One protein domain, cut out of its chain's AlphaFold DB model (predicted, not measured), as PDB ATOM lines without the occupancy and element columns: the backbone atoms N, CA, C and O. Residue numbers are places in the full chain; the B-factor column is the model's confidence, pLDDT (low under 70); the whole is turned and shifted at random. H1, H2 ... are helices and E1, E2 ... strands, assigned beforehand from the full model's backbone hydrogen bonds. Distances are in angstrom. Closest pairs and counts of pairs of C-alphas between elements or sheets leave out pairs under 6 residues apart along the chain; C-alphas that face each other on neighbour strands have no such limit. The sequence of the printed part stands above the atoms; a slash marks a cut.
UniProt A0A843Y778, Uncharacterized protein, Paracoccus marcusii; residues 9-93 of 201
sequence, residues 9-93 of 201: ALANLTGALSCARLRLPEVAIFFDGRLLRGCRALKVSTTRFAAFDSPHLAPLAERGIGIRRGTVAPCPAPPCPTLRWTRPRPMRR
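This is residues 9 to 93 of the 201 residues of an uncharacterized protein of Paracoccus marcusii (UniProt A0A843Y778). With little regular structure, this is a small sheet of four short strands with helix H1 over one face, while a long stretch after E4 leads away to the short H2. The 85 printed residues run H1 E1 E2 E3 E4 H2; the sheet, in that strand order, is a meander, each strand the antiparallel neighbour of the one before. Mixed in class, with 30 residues in named elements, it is only just compact, close to loose (radius of gyration of the C-alphas 14.2 A), and spans 41 by 26 by 25 A.

H1, residues 9 to 20, 16.4 A long, begins at C-alpha 9 (29.345, 15.903, 45.077). E1, residues 28 to 31, and E2, residues 34 to 37, measure 9.9 A each; E3, residues 61 to 63, 7.0 A; E4, residues 67 to 69, 6.6 A. H2, residues 90 to 93, 5.8 A, ends at C-alpha 93 (9.773, 44.590, 40.102).

H1 and the sheet form two layers, a helix on one face; its height is 7.3 A, and its closest C-alpha pair with E1 is Ala 16 and Phe 30, 5.3 A. Within hydrogen-bond range are N 29 and O 36, 2.9 A, in the hairpin E1 and E2; N 35 and O 61, 2.8 A, in E2 and E3; N 62 and O 68, 2.8 A, in E3 and E4. Every O i to N i+4 pair of H1 is within range; H2 is too short for one. H2 is apart from H1.

The C-alphas farthest apart, of Ile 65 and Arg 93, are 42.7 A apart. The printed part has no cut. The links E2 to E3 and E4 to H2 are long. Residues 77 to 93 have pLDDT under 70.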
ATOM      1  N   ALA A   9      30.672  15.309  44.920       91.00
ATOM      2  CA  ALA A   9      29.345  15.903  45.077       91.00
ATOM      3  C   ALA A   9      28.930  16.046  46.550       91.00
ATOM      4  O   ALA A   9      28.441  17.102  46.962       91.00
ATOM      5  N   LEU A  10      29.161  15.010  47.363       92.12
ATOM      6  CA  LEU A  10      28.828  15.037  48.788       92.12
ATOM      7  C   LEU A  10      29.681  16.062  49.552       92.12
ATOM      8  O   LEU A  10      29.158  16.820  50.376       92.12
ATOM      9  N   ALA A  11      30.985  16.117  49.273       92.06
ATOM     10  CA  ALA A  11      31.904  17.059  49.909       92.06
ATOM     11  C   ALA A  11      31.540  18.514  49.568       92.06
ATOM     12  O   ALA A  11      31.466  19.363  50.464       92.06
ATOM     13  N   ASN A  12      31.222  18.779  48.297       94.50
ATOM     14  CA  ASN A  12      30.802  20.093  47.815       94.50
ATOM     15  C   ASN A  12      29.455  20.519  48.422       94.50
ATOM     16  O   ASN A  12      29.346  21.628  48.945       94.50
ATOM     17  N   LEU A  13      28.451  19.635  48.452       94.56
ATOM     18  CA  LEU A  13      27.138  19.942  49.035       94.56
ATOM     19  C   LEU A  13      27.229  20.226  50.540       94.56
ATOM     20  O   LEU A  13      26.747  21.253  51.021       94.56
ATOM     21  N   THR A  14      27.863  19.331  51.297       94.81
ATOM     22  CA  THR A  14      27.988  19.482  52.756       94.81
ATOM     23  C   THR A  14      28.803  20.718  53.127       94.81
ATOM     24  O   THR A  14      28.485  21.407  54.100       94.81
ATOM     25  N   GLY A  15      29.828  21.044  52.340       95.00
ATOM     26  CA  GLY A  15      30.656  22.220  52.565       95.00
ATOM     27  C   GLY A  15      29.928  23.517  52.235       95.00
ATOM     28  O   GLY A  15      29.984  24.453  53.036       95.00
ATOM     29  N   ALA A  16      29.153  23.541  51.148       95.44
ATOM     30  CA  ALA A  16      28.281  24.659  50.801       95.44
ATOM     31  C   ALA A  16      27.256  24.941  51.909       95.44
ATOM     32  O   ALA A  16      27.125  26.079  52.360       95.44
ATOM     33  N   LEU A  17      26.578  23.901  52.409       95.12
ATOM     34  CA  LEU A  17      25.612  24.022  53.507       95.12
ATOM     35  C   LEU A  17      26.262  24.510  54.803       95.12
ATOM     36  O   LEU A  17      25.695  25.338  55.518       95.12
ATOM     37  N   SER A  18      27.469  24.032  55.097       94.50
ATOM     38  CA  SER A  18      28.224  24.485  56.264       94.50
ATOM     39  C   SER A  18      28.602  25.969  56.126       94.50
ATOM     40  O   SER A  18      28.420  26.741  57.065       94.50
ATOM     41  N   CYS A  19      29.038  26.398  54.938       94.12
ATOM     42  CA  CYS A  19      29.372  27.792  54.642       94.12
ATOM     43  C   CYS A  19      28.150  28.721  54.613       94.12
ATOM     44  O   CYS A  19      28.271  29.892  54.965       94.12
ATOM     45  N   ALA A  20      26.958  28.224  54.270       92.31
ATOM     46  CA  ALA A  20      25.725  29.017  54.294       92.31
ATOM     47  C   ALA A  20      25.424  29.593  55.693       92.31
ATOM     48  O   ALA A  20      24.847  30.675  55.825       92.31
ATOM     49  N   ARG A  21      25.895  28.923  56.755       91.38
ATOM     50  CA  ARG A  21      25.785  29.396  58.146       91.38
ATOM     51  C   ARG A  21      26.594  30.664  58.422       91.38
ATOM     52  O   ARG A  21      26.293  31.360  59.387       91.38
ATOM     53  N   LEU A  22      27.564  31.011  57.571       89.94
ATOM     54  CA  LEU A  22      28.319  32.262  57.675       89.94
ATOM     55  C   LEU A  22      27.458  33.502  57.395       89.94
ATOM     56  O   LEU A  22      27.888  34.602  57.740       89.94
ATOM     57  N   ARG A  23      26.267  33.332  56.793       89.06
ATOM     58  CA  ARG A  23      25.312  34.405  56.461       89.06
ATOM     59  C   ARG A  23      25.941  35.548  55.654       89.06
ATOM     60  O   ARG A  23      25.615  36.716  55.866       89.06
ATOM     61  N   LEU A  24      26.839  35.208  54.726       87.88
ATOM     62  CA  LEU A  24      27.431  36.182  53.812       87.88
ATOM     63  C   LEU A  24      26.340  36.738  52.876       87.88
ATOM     64  O   LEU A  24      25.599  35.945  52.290       87.88
ATOM     65  N   PRO A  25      26.216  38.067  52.713       86.75
ATOM     66  CA  PRO A  25      25.202  38.687  51.858       86.75
ATOM     67  C   PRO A  25      25.621  38.663  50.376       86.75
ATOM     68  O   PRO A  25      25.550  39.674  49.682       86.75
ATOM     69  N   GLU A  26      26.090  37.515  49.891       85.94
ATOM     70  CA  GLU A  26      26.710  37.367  48.577       85.94
ATOM     71  C   GLU A  26      26.309  36.070  47.881       85.94
ATOM     72  O   GLU A  26      25.995  35.068  48.519       85.94
ATOM     73  N   VAL A  27      26.394  36.077  46.549       91.06
ATOM     74  CA  VAL A  27      26.356  34.850  45.751       91.06
ATOM     75  C   VAL A  27      27.771  34.279  45.694       91.06
ATOM     76  O   VAL A  27      28.685  34.923  45.176       91.06
ATOM     77  N   ALA A  28      27.948  33.073  46.225       93.75
ATOM     78  CA  ALA A  28      29.232  32.388  46.315       93.75
ATOM     79  C   ALA A  28      29.165  30.989  45.692       93.75
ATOM     80  O   ALA A  28      28.094  30.390  45.591       93.75
ATOM     81  N   ILE A  29      30.324  30.473  45.291       96.25
ATOM     82  CA  ILE A  29      30.506  29.104  44.804       96.25
ATOM     83  C   ILE A  29      31.372  28.374  45.825       96.25
ATOM     84  O   ILE A  29      32.454  28.848  46.153       96.25
ATOM     85  N   PHE A  30      30.902  27.234  46.331       96.50
ATOM     86  CA  PHE A  30      31.720  26.348  47.154       96.50
ATOM     87  C   PHE A  30      32.184  25.158  46.316       96.50
ATOM     88  O   PHE A  30      31.345  24.441  45.767       96.50
ATOM     89  N   PHE A  31      33.494  24.954  46.217       96.25
ATOM     90  CA  PHE A  31      34.084  23.834  45.488       96.25
ATOM     91  C   PHE A  31      35.461  23.501  46.057       96.25
ATOM     92  O   PHE A  31      36.187  24.417  46.441       96.25
ATOM     93  N   ASP A  32      35.810  22.215  46.120       95.31
ATOM     94  CA  ASP A  32      37.141  21.749  46.550       95.31
ATOM     95  C   ASP A  32      37.607  22.371  47.884       95.31
ATOM     96  O   ASP A  32      38.712  22.888  48.035       95.31
ATOM     97  N   GLY A  33      36.700  22.428  48.863       95.88
ATOM     98  CA  GLY A  33      36.998  22.992  50.182       95.88
ATOM     99  C   GLY A  33      37.058  24.523  50.244       95.88
ATOM    100  O   GLY A  33      37.261  25.060  51.330       95.88
ATOM    101  N   ARG A  34      36.844  25.252  49.145       96.62
ATOM    102  CA  ARG A  34      36.948  26.721  49.094       96.62
ATOM    103  C   ARG A  34      35.603  27.373  48.801       96.62
ATOM    104  O   ARG A  34      34.864  26.931  47.926       96.62
ATOM    105  N   LEU A  35      35.303  28.464  49.500       96.88
ATOM    106  CA  LEU A  35      34.163  29.340  49.236       96.88
ATOM    107  C   LEU A  35      34.637  30.565  48.448       96.88
ATOM    108  O   LEU A  35      35.270  31.459  49.002       96.88
ATOM    109  N   LEU A  36      34.326  30.621  47.160       96.19
ATOM    110  CA  LEU A  36      34.743  31.674  46.235       96.19
ATOM    111  C   LEU A  36      33.616  32.693  46.018       96.19
ATOM    112  O   LEU A  36      32.442  32.325  45.932       96.19
ATOM    113  N   ARG A  37      33.959  33.977  45.857       95.00
ATOM    114  CA  ARG A  37      32.994  35.005  45.428       95.00
ATOM    115  C   ARG A  37      32.520  34.697  44.007       95.00
ATOM    116  O   ARG A  37      33.334  34.596  43.092       95.00
ATOM    117  N   GLY A  38      31.206  34.596  43.797       91.25
ATOM    118  CA  GLY A  38      30.640  34.074  42.549       91.25
ATOM    119  C   GLY A  38      31.038  34.864  41.300       91.25
ATOM    120  O   GLY A  38      31.382  34.269  40.285       91.25
ATOM    121  N   CYS A  39      31.072  36.198  41.377       87.31
ATOM    122  CA  CYS A  39      31.481  37.051  40.253       87.31
ATOM    123  C   CYS A  39      32.995  37.068  39.978       87.31
ATOM    124  O   CYS A  39      33.420  37.717  39.027       87.31
ATOM    125  N   ARG A  40      33.802  36.380  40.794       90.19
ATOM    126  CA  ARG A  40      35.264  36.275  40.650       90.19
ATOM    127  C   ARG A  40      35.739  34.840  40.419       90.19
ATOM    128  O   ARG A  40      36.943  34.613  40.342       90.19
ATOM    129  N   ALA A  41      34.822  33.877  40.351       90.44
ATOM    130  CA  ALA A  41      35.146  32.471  40.160       90.44
ATOM    131  C   ALA A  41      35.158  32.101  38.670       90.44
ATOM    132  O   ALA A  41      34.272  32.488  37.905       90.44
ATOM    133  N   LEU A  42      36.138  31.294  38.272       89.88
ATOM    134  CA  LEU A  42      36.314  30.774  36.920       89.88
ATOM    135  C   LEU A  42      36.357  29.251  36.962       89.88
ATOM    136  O   LEU A  42      36.972  28.675  37.854       89.88
ATOM    137  N   LYS A  43      35.756  28.589  35.969       91.06
ATOM    138  CA  LYS A  43      35.982  27.157  35.754       91.06
ATOM    139  C   LYS A  43      37.315  26.981  35.024       91.06
ATOM    140  O   LYS A  43      37.407  27.311  33.843       91.06
ATOM    141  N   VAL A  44      38.325  26.480  35.724       90.75
ATOM    142  CA  VAL A  44      39.710  26.355  35.234       90.75
ATOM    143  C   VAL A  44      40.078  24.932  34.823       90.75
ATOM    144  O   VAL A  44      41.058  24.733  34.109       90.75
ATOM    145  N   SER A  45      39.292  23.931  35.229       89.12
ATOM    146  CA  SER A  45      39.515  22.537  34.843       89.12
ATOM    147  C   SER A  45      38.210  21.809  34.525       89.12
ATOM    148  O   SER A  45      37.141  22.117  35.056       89.12
ATOM    149  N   THR A  46      38.301  20.828  33.629       86.69
ATOM    150  CA  THR A  46      37.222  19.889  33.296       86.69
ATOM    151  C   THR A  46      37.412  18.516  33.936       86.69
ATOM    152  O   THR A  46      36.499  17.702  33.855       86.69
ATOM    153  N   THR A  47      38.566  18.258  34.557       86.44
ATOM    154  CA  THR A  47      38.957  16.920  35.032       86.44
ATOM    155  C   THR A  47      39.462  16.889  36.471       86.44
ATOM    156  O   THR A  47      39.415  15.836  37.096       86.44
ATOM    157  N   ARG A  48      39.952  18.009  37.017       87.50
ATOM    158  CA  ARG A  48      40.444  18.085  38.401       87.50
ATOM    159  C   ARG A  48      39.304  18.371  39.377       87.50
ATOM    160  O   ARG A  48      38.404  19.139  39.046       87.50
ATOM    161  N   PHE A  49      39.419  17.849  40.600       84.00
ATOM    162  CA  PHE A  49      38.540  18.217  41.718       84.00
ATOM    163  C   PHE A  49      38.595  19.720  42.026       84.00
ATOM    164  O   PHE A  49      37.565  20.336  42.252       84.00
ATOM    165  N   ALA A  50      39.757  20.359  41.888       88.94
ATOM    166  CA  ALA A  50      39.881  21.818  41.868       88.94
ATOM    167  C   ALA A  50      39.401  22.411  40.522       88.94
ATOM    168  O   ALA A  50      40.186  22.959  39.745       88.94
ATOM    169  N   ALA A  51      38.117  22.242  40.186       90.94
ATOM    170  CA  ALA A  51      37.568  22.665  38.893       90.94
ATOM    171  C   ALA A  51      37.335  24.180  38.792       90.94
ATOM    172  O   ALA A  51      37.296  24.719  37.681       90.94
ATOM    173  N   PHE A  52      37.177  24.855  39.932       94.19
ATOM    174  CA  PHE A  52      36.937  26.292  40.031       94.19
ATOM    175  C   PHE A  52      38.046  26.991  40.810       94.19
ATOM    176  O   PHE A  52      38.537  26.455  41.799       94.19
ATOM    177  N   ASP A  53      38.391  28.207  40.390       93.25
ATOM    178  CA  ASP A  53      39.385  29.045  41.064       93.25
ATOM    179  C   ASP A  53      39.002  30.534  41.014       93.25
ATOM    180  O   ASP A  53      38.149  30.934  40.217       93.25
ATOM    181  N   SER A  54      39.617  31.359  41.866       92.69
ATOM    182  CA  SER A  54      39.453  32.818  41.881       92.69
ATOM    183  C   SER A  54      40.818  33.518  41.888       92.69
ATOM    184  O   SER A  54      41.313  33.935  42.933       92.69
ATOM    185  N   PRO A  55      41.456  33.672  40.717       88.69
ATOM    186  CA  PRO A  55      42.875  34.042  40.641       88.69
ATOM    187  C   PRO A  55      43.208  35.466  41.111       88.69
ATOM    188  O   PRO A  55      44.373  35.785  41.327       88.69
ATOM    189  N   HIS A  56      42.199  36.329  41.266       87.88
ATOM    190  CA  HIS A  56      42.366  37.737  41.654       87.88
ATOM    191  C   HIS A  56      41.741  38.068  43.009       87.88
ATOM    192  O   HIS A  56      41.786  39.217  43.445       87.88
ATOM    193  N   LEU A  57      41.112  37.092  43.664       90.88
ATOM    194  CA  LEU A  57      40.466  37.299  44.947       90.88
ATOM    195  C   LEU A  57      40.580  36.032  45.783       90.88
ATOM    196  O   LEU A  57      40.069  34.983  45.402       90.88
ATOM    197  N   ALA A  58      41.218  36.138  46.949       94.44
ATOM    198  CA  ALA A  58      41.324  35.005  47.855       94.44
ATOM    199  C   ALA A  58      39.928  34.477  48.270       94.44
ATOM    200  O   ALA A  58      38.938  35.221  48.229       94.44
ATOM    201  N   PRO A  59      39.810  33.199  48.671       95.25
ATOM    202  CA  PRO A  59      38.542  32.634  49.115       95.25
ATOM    203  C   PRO A  59      37.906  33.444  50.256       95.25
ATOM    204  O   PRO A  59      38.586  33.955  51.143       95.25
ATOM    205  N   LEU A  60      36.574  33.516  50.267       95.75
ATOM    206  CA  LEU A  60      35.786  34.080  51.369       95.75
ATOM    207  C   LEU A  60      35.877  33.202  52.626       95.75
ATOM    208  O   LEU A  60      35.783  33.693  53.751       95.75
ATOM    209  N   ALA A  61      36.033  31.892  52.434       95.62
ATOM    210  CA  ALA A  61      36.258  30.916  53.490       95.62
ATOM    211  C   ALA A  61      36.874  29.629  52.925       95.62
ATOM    212  O   ALA A  61      36.743  29.335  51.737       95.62
ATOM    213  N   GLU A  62      37.482  28.837  53.797       95.81
ATOM    214  CA  GLU A  62      38.045  27.523  53.501       95.81
ATOM    215  C   GLU A  62      37.555  26.494  54.520       95.81
ATOM    216  O   GLU A  62      37.346  26.801  55.699       95.81
ATOM    217  N   ARG A  63      37.355  25.258  54.066       92.62
ATOM    218  CA  ARG A  63      36.907  24.123  54.868       92.62
ATOM    219  C   ARG A  63      38.048  23.117  55.001       92.62
ATOM    220  O   ARG A  63      38.362  22.411  54.053       92.62
ATOM    221  N   GLY A  64      38.612  23.040  56.203       86.06
ATOM    222  CA  GLY A  64      39.477  21.946  56.646       86.06
ATOM    223  C   GLY A  64      38.749  21.109  57.699       86.06
ATOM    224  O   GLY A  64      37.599  20.720  57.501       86.06
ATOM    225  N   ILE A  65      39.375  20.924  58.865       85.56
ATOM    226  CA  ILE A  65      38.737  20.325  60.057       85.56
ATOM    227  C   ILE A  65      37.525  21.166  60.525       85.56
ATOM    228  O   ILE A  65      36.568  20.643  61.088       85.56
ATOM    229  N   GLY A  66      37.520  22.467  60.222       89.06
ATOM    230  CA  GLY A  66      36.387  23.378  60.399       89.06
ATOM    231  C   GLY A  66      36.335  24.429  59.289       89.06
ATOM    232  O   GLY A  66      37.119  24.377  58.339       89.06
ATOM    233  N   ILE A  67      35.420  25.396  59.406       93.38
ATOM    234  CA  ILE A  67      35.343  26.532  58.477       93.38
ATOM    235  C   ILE A  67      36.197  27.681  59.004       93.38
ATOM    236  O   ILE A  67      35.943  28.203  60.088       93.38
ATOM    237  N   ARG A  68      37.166  28.114  58.201       93.81
ATOM    238  CA  ARG A  68      37.992  29.296  58.452       93.81
ATOM    239  C   ARG A  68      37.585  30.387  57.477       93.81
ATOM    240  O   ARG A  68      37.545  30.151  56.275       93.81
ATOM    241  N   ARG A  69      37.260  31.579  57.977       93.19
ATOM    242  CA  ARG A  69      37.017  32.739  57.107       93.19
ATOM    243  C   ARG A  69      38.336  33.189  56.484       93.19
ATOM    244  O   ARG A  69      39.364  33.172  57.157       93.19
ATOM    245  N   GLY A  70      38.284  33.566  55.212       90.44
ATOM    246  CA  GLY A  70      39.420  34.152  54.515       90.44
ATOM    247  C   GLY A  70      39.639  35.612  54.905       90.44
ATOM    248  O   GLY A  70      38.909  36.182  55.716       90.44
ATOM    249  N   THR A  71      40.649  36.227  54.296       90.56
ATOM    250  CA  THR A  71      41.033  37.629  54.529       90.56
ATOM    251  C   THR A  71      40.179  38.630  53.751       90.56
ATOM    252  O   THR A  71      40.233  39.831  54.008       90.56
ATOM    253  N   VAL A  72      39.380  38.154  52.795       90.19
ATOM    254  CA  VAL A  72      38.551  39.005  51.943       90.19
ATOM    255  C   VAL A  72      37.315  39.473  52.696       90.19
ATOM    256  O   VAL A  72      36.509  38.671  53.169       90.19
ATOM    257  N   ALA A  73      37.133  40.792  52.744       87.75
ATOM    258  CA  ALA A  73      35.935  41.392  53.304       87.75
ATOM    259  C   ALA A  73      34.689  40.979  52.491       87.75
ATOM    260  O   ALA A  73      34.681  41.106  51.253       87.75
ATOM    261  N   PRO A  74      33.614  40.526  53.162       84.69
ATOM    262  CA  PRO A  74      32.330  40.343  52.511       84.69
ATOM    263  C   PRO A  74      31.844  41.656  51.892       84.69
ATOM    264  O   PRO A  74      32.092  42.736  52.431       84.69
ATOM    265  N   CYS A  75      31.130  41.573  50.776       82.50
ATOM    266  CA  CYS A  75      30.453  42.712  50.187       82.50
ATOM    267  C   CYS A  75      29.535  43.337  51.240       82.50
ATOM    268  O   CYS A  75      28.876  42.610  51.999       82.50
ATOM    269  N   PRO A  76      29.449  44.676  51.272       78.06
ATOM    270  CA  PRO A  76      28.481  45.333  52.122       78.06
ATOM    271  C   PRO A  76      27.089  44.812  51.768       78.06
ATOM    272  O   PRO A  76      26.773  44.555  50.601       78.06
ATOM    273  N   ALA A  77      26.246  44.656  52.790       68.31
ATOM    274  CA  ALA A  77      24.836  44.405  52.545       68.31
ATOM    275  C   ALA A  77      24.307  45.501  51.602       68.31
ATOM    276  O   ALA A  77      24.727  46.656  51.727       68.31
ATOM    277  N   PRO A  78      23.416  45.165  50.652       66.00
ATOM    278  CA  PRO A  78      22.924  46.151  49.709       66.00
ATOM    279  C   PRO A  78      22.372  47.361  50.479       66.00
ATOM    280  O   PRO A  78      21.607  47.167  51.429       66.00
ATOM    281  N   PRO A  79      22.726  48.599  50.081       54.75
ATOM    282  CA  PRO A  79      22.424  49.813  50.845       54.75
ATOM    283  C   PRO A  79      20.919  50.086  50.981       54.75
ATOM    284  O   PRO A  79      20.503  50.937  51.758       54.75
ATOM    285  N   CYS A  80      20.083  49.354  50.241       53.06
ATOM    286  CA  CYS A  80      18.638  49.446  50.326       53.06
ATOM    287  C   CYS A  80      18.066  48.236  51.092       53.06
ATOM    288  O   CYS A  80      18.161  47.111  50.593       53.06
ATOM    289  N   PRO A  81      17.390  48.429  52.243       54.97
ATOM    290  CA  PRO A  81      16.724  47.351  52.983       54.97
ATOM    291  C   PRO A  81      15.689  46.586  52.148       54.97
ATOM    292  O   PRO A  81      15.419  45.417  52.405       54.97
ATOM    293  N   THR A  82      15.140  47.217  51.104       52.16
ATOM    294  CA  THR A  82      14.224  46.580  50.147       52.16
ATOM    295  C   THR A  82      14.922  45.638  49.163       52.16
ATOM    296  O   THR A  82      14.246  44.818  48.559       52.16
ATOM    297  N   LEU A  83      16.250  45.701  49.012       51.16
ATOM    298  CA  LEU A  83      17.062  44.725  48.269       51.16
ATOM    299  C   LEU A  83      17.551  43.575  49.164       51.16
ATOM    300  O   LEU A  83      18.176  42.630  48.678       51.16
ATOM    301  N   ARG A  84      17.263  43.635  50.471       52.53
ATOM    302  CA  ARG A  84      17.540  42.546  51.401       52.53
ATOM    303  C   ARG A  84      16.564  41.407  51.112       52.53
ATOM    304  O   ARG A  84      15.349  41.586  51.140       52.53
ATOM    305  N   TRP A  85      17.110  40.222  50.856       49.28
ATOM    306  CA  TRP A  85      16.391  38.989  50.497       49.28
ATOM    307  C   TRP A  85      15.435  38.445  51.579       49.28
ATOM    308  O   TRP A  85      14.931  37.335  51.469       49.28
ATOM    309  N   THR A  86      15.136  39.220  52.621       53.78
ATOM    310  CA  THR A  86      14.149  38.868  53.646       53.78
ATOM    311  C   THR A  86      12.705  38.937  53.133       53.78
ATOM    312  O   THR A  86      11.792  38.522  53.840       53.78
ATOM    313  N   ARG A  87      12.464  39.413  51.898       46.91
ATOM    314  CA  ARG A  87      11.166  39.319  51.205       46.91
ATOM    315  C   ARG A  87      11.379  38.892  49.739       46.91
ATOM    316  O   ARG A  87      12.231  39.482  49.089       46.91
ATOM    317  N   PRO A  88      10.599  37.951  49.168       47.03
ATOM    318  CA  PRO A  88      10.764  37.482  47.777       47.03
ATOM    319  C   PRO A  88      10.253  38.457  46.690       47.03
ATOM    320  O   PRO A  88      10.531  38.297  45.505       47.03
ATOM    321  N   ARG A  89       9.505  39.503  47.067       50.94
ATOM    322  CA  ARG A  89       8.879  40.474  46.140       50.94
ATOM    323  C   ARG A  89       9.800  41.506  45.430       50.94
ATOM    324  O   ARG A  89       9.404  41.943  44.347       50.94
ATOM    325  N   PRO A  90      10.978  41.923  45.940       51.00
ATOM    326  CA  PRO A  90      11.787  42.989  45.328       51.00
ATOM    327  C   PRO A  90      12.345  42.639  43.946       51.00
ATOM    328  O   PRO A  90      12.444  43.501  43.072       51.00
ATOM    329  N   MET A  91      12.671  41.363  43.731       48.75
ATOM    330  CA  MET A  91      13.322  40.885  42.511       48.75
ATOM    331  C   MET A  91      12.395  41.017  41.294       48.75
ATOM    332  O   MET A  91      12.813  41.471  40.232       48.75
ATOM    333  N   ARG A  92      11.093  40.745  41.475       48.94
ATOM    334  CA  ARG A  92      10.096  40.737  40.391       48.94
ATOM    335  C   ARG A  92       9.819  42.125  39.798       48.94
ATOM    336  O   ARG A  92       9.462  42.216  38.631       48.94
ATOM    337  N   ARG A  93       9.998  43.206  40.572       54.00
ATOM    338  CA  ARG A  93       9.773  44.590  40.102       54.00
ATOM    339  C   ARG A  93      10.973  45.193  39.362       54.00
ATOM    340  O   ARG A  93      10.771  46.075  38.538       54.00
TER     341      ARG A  93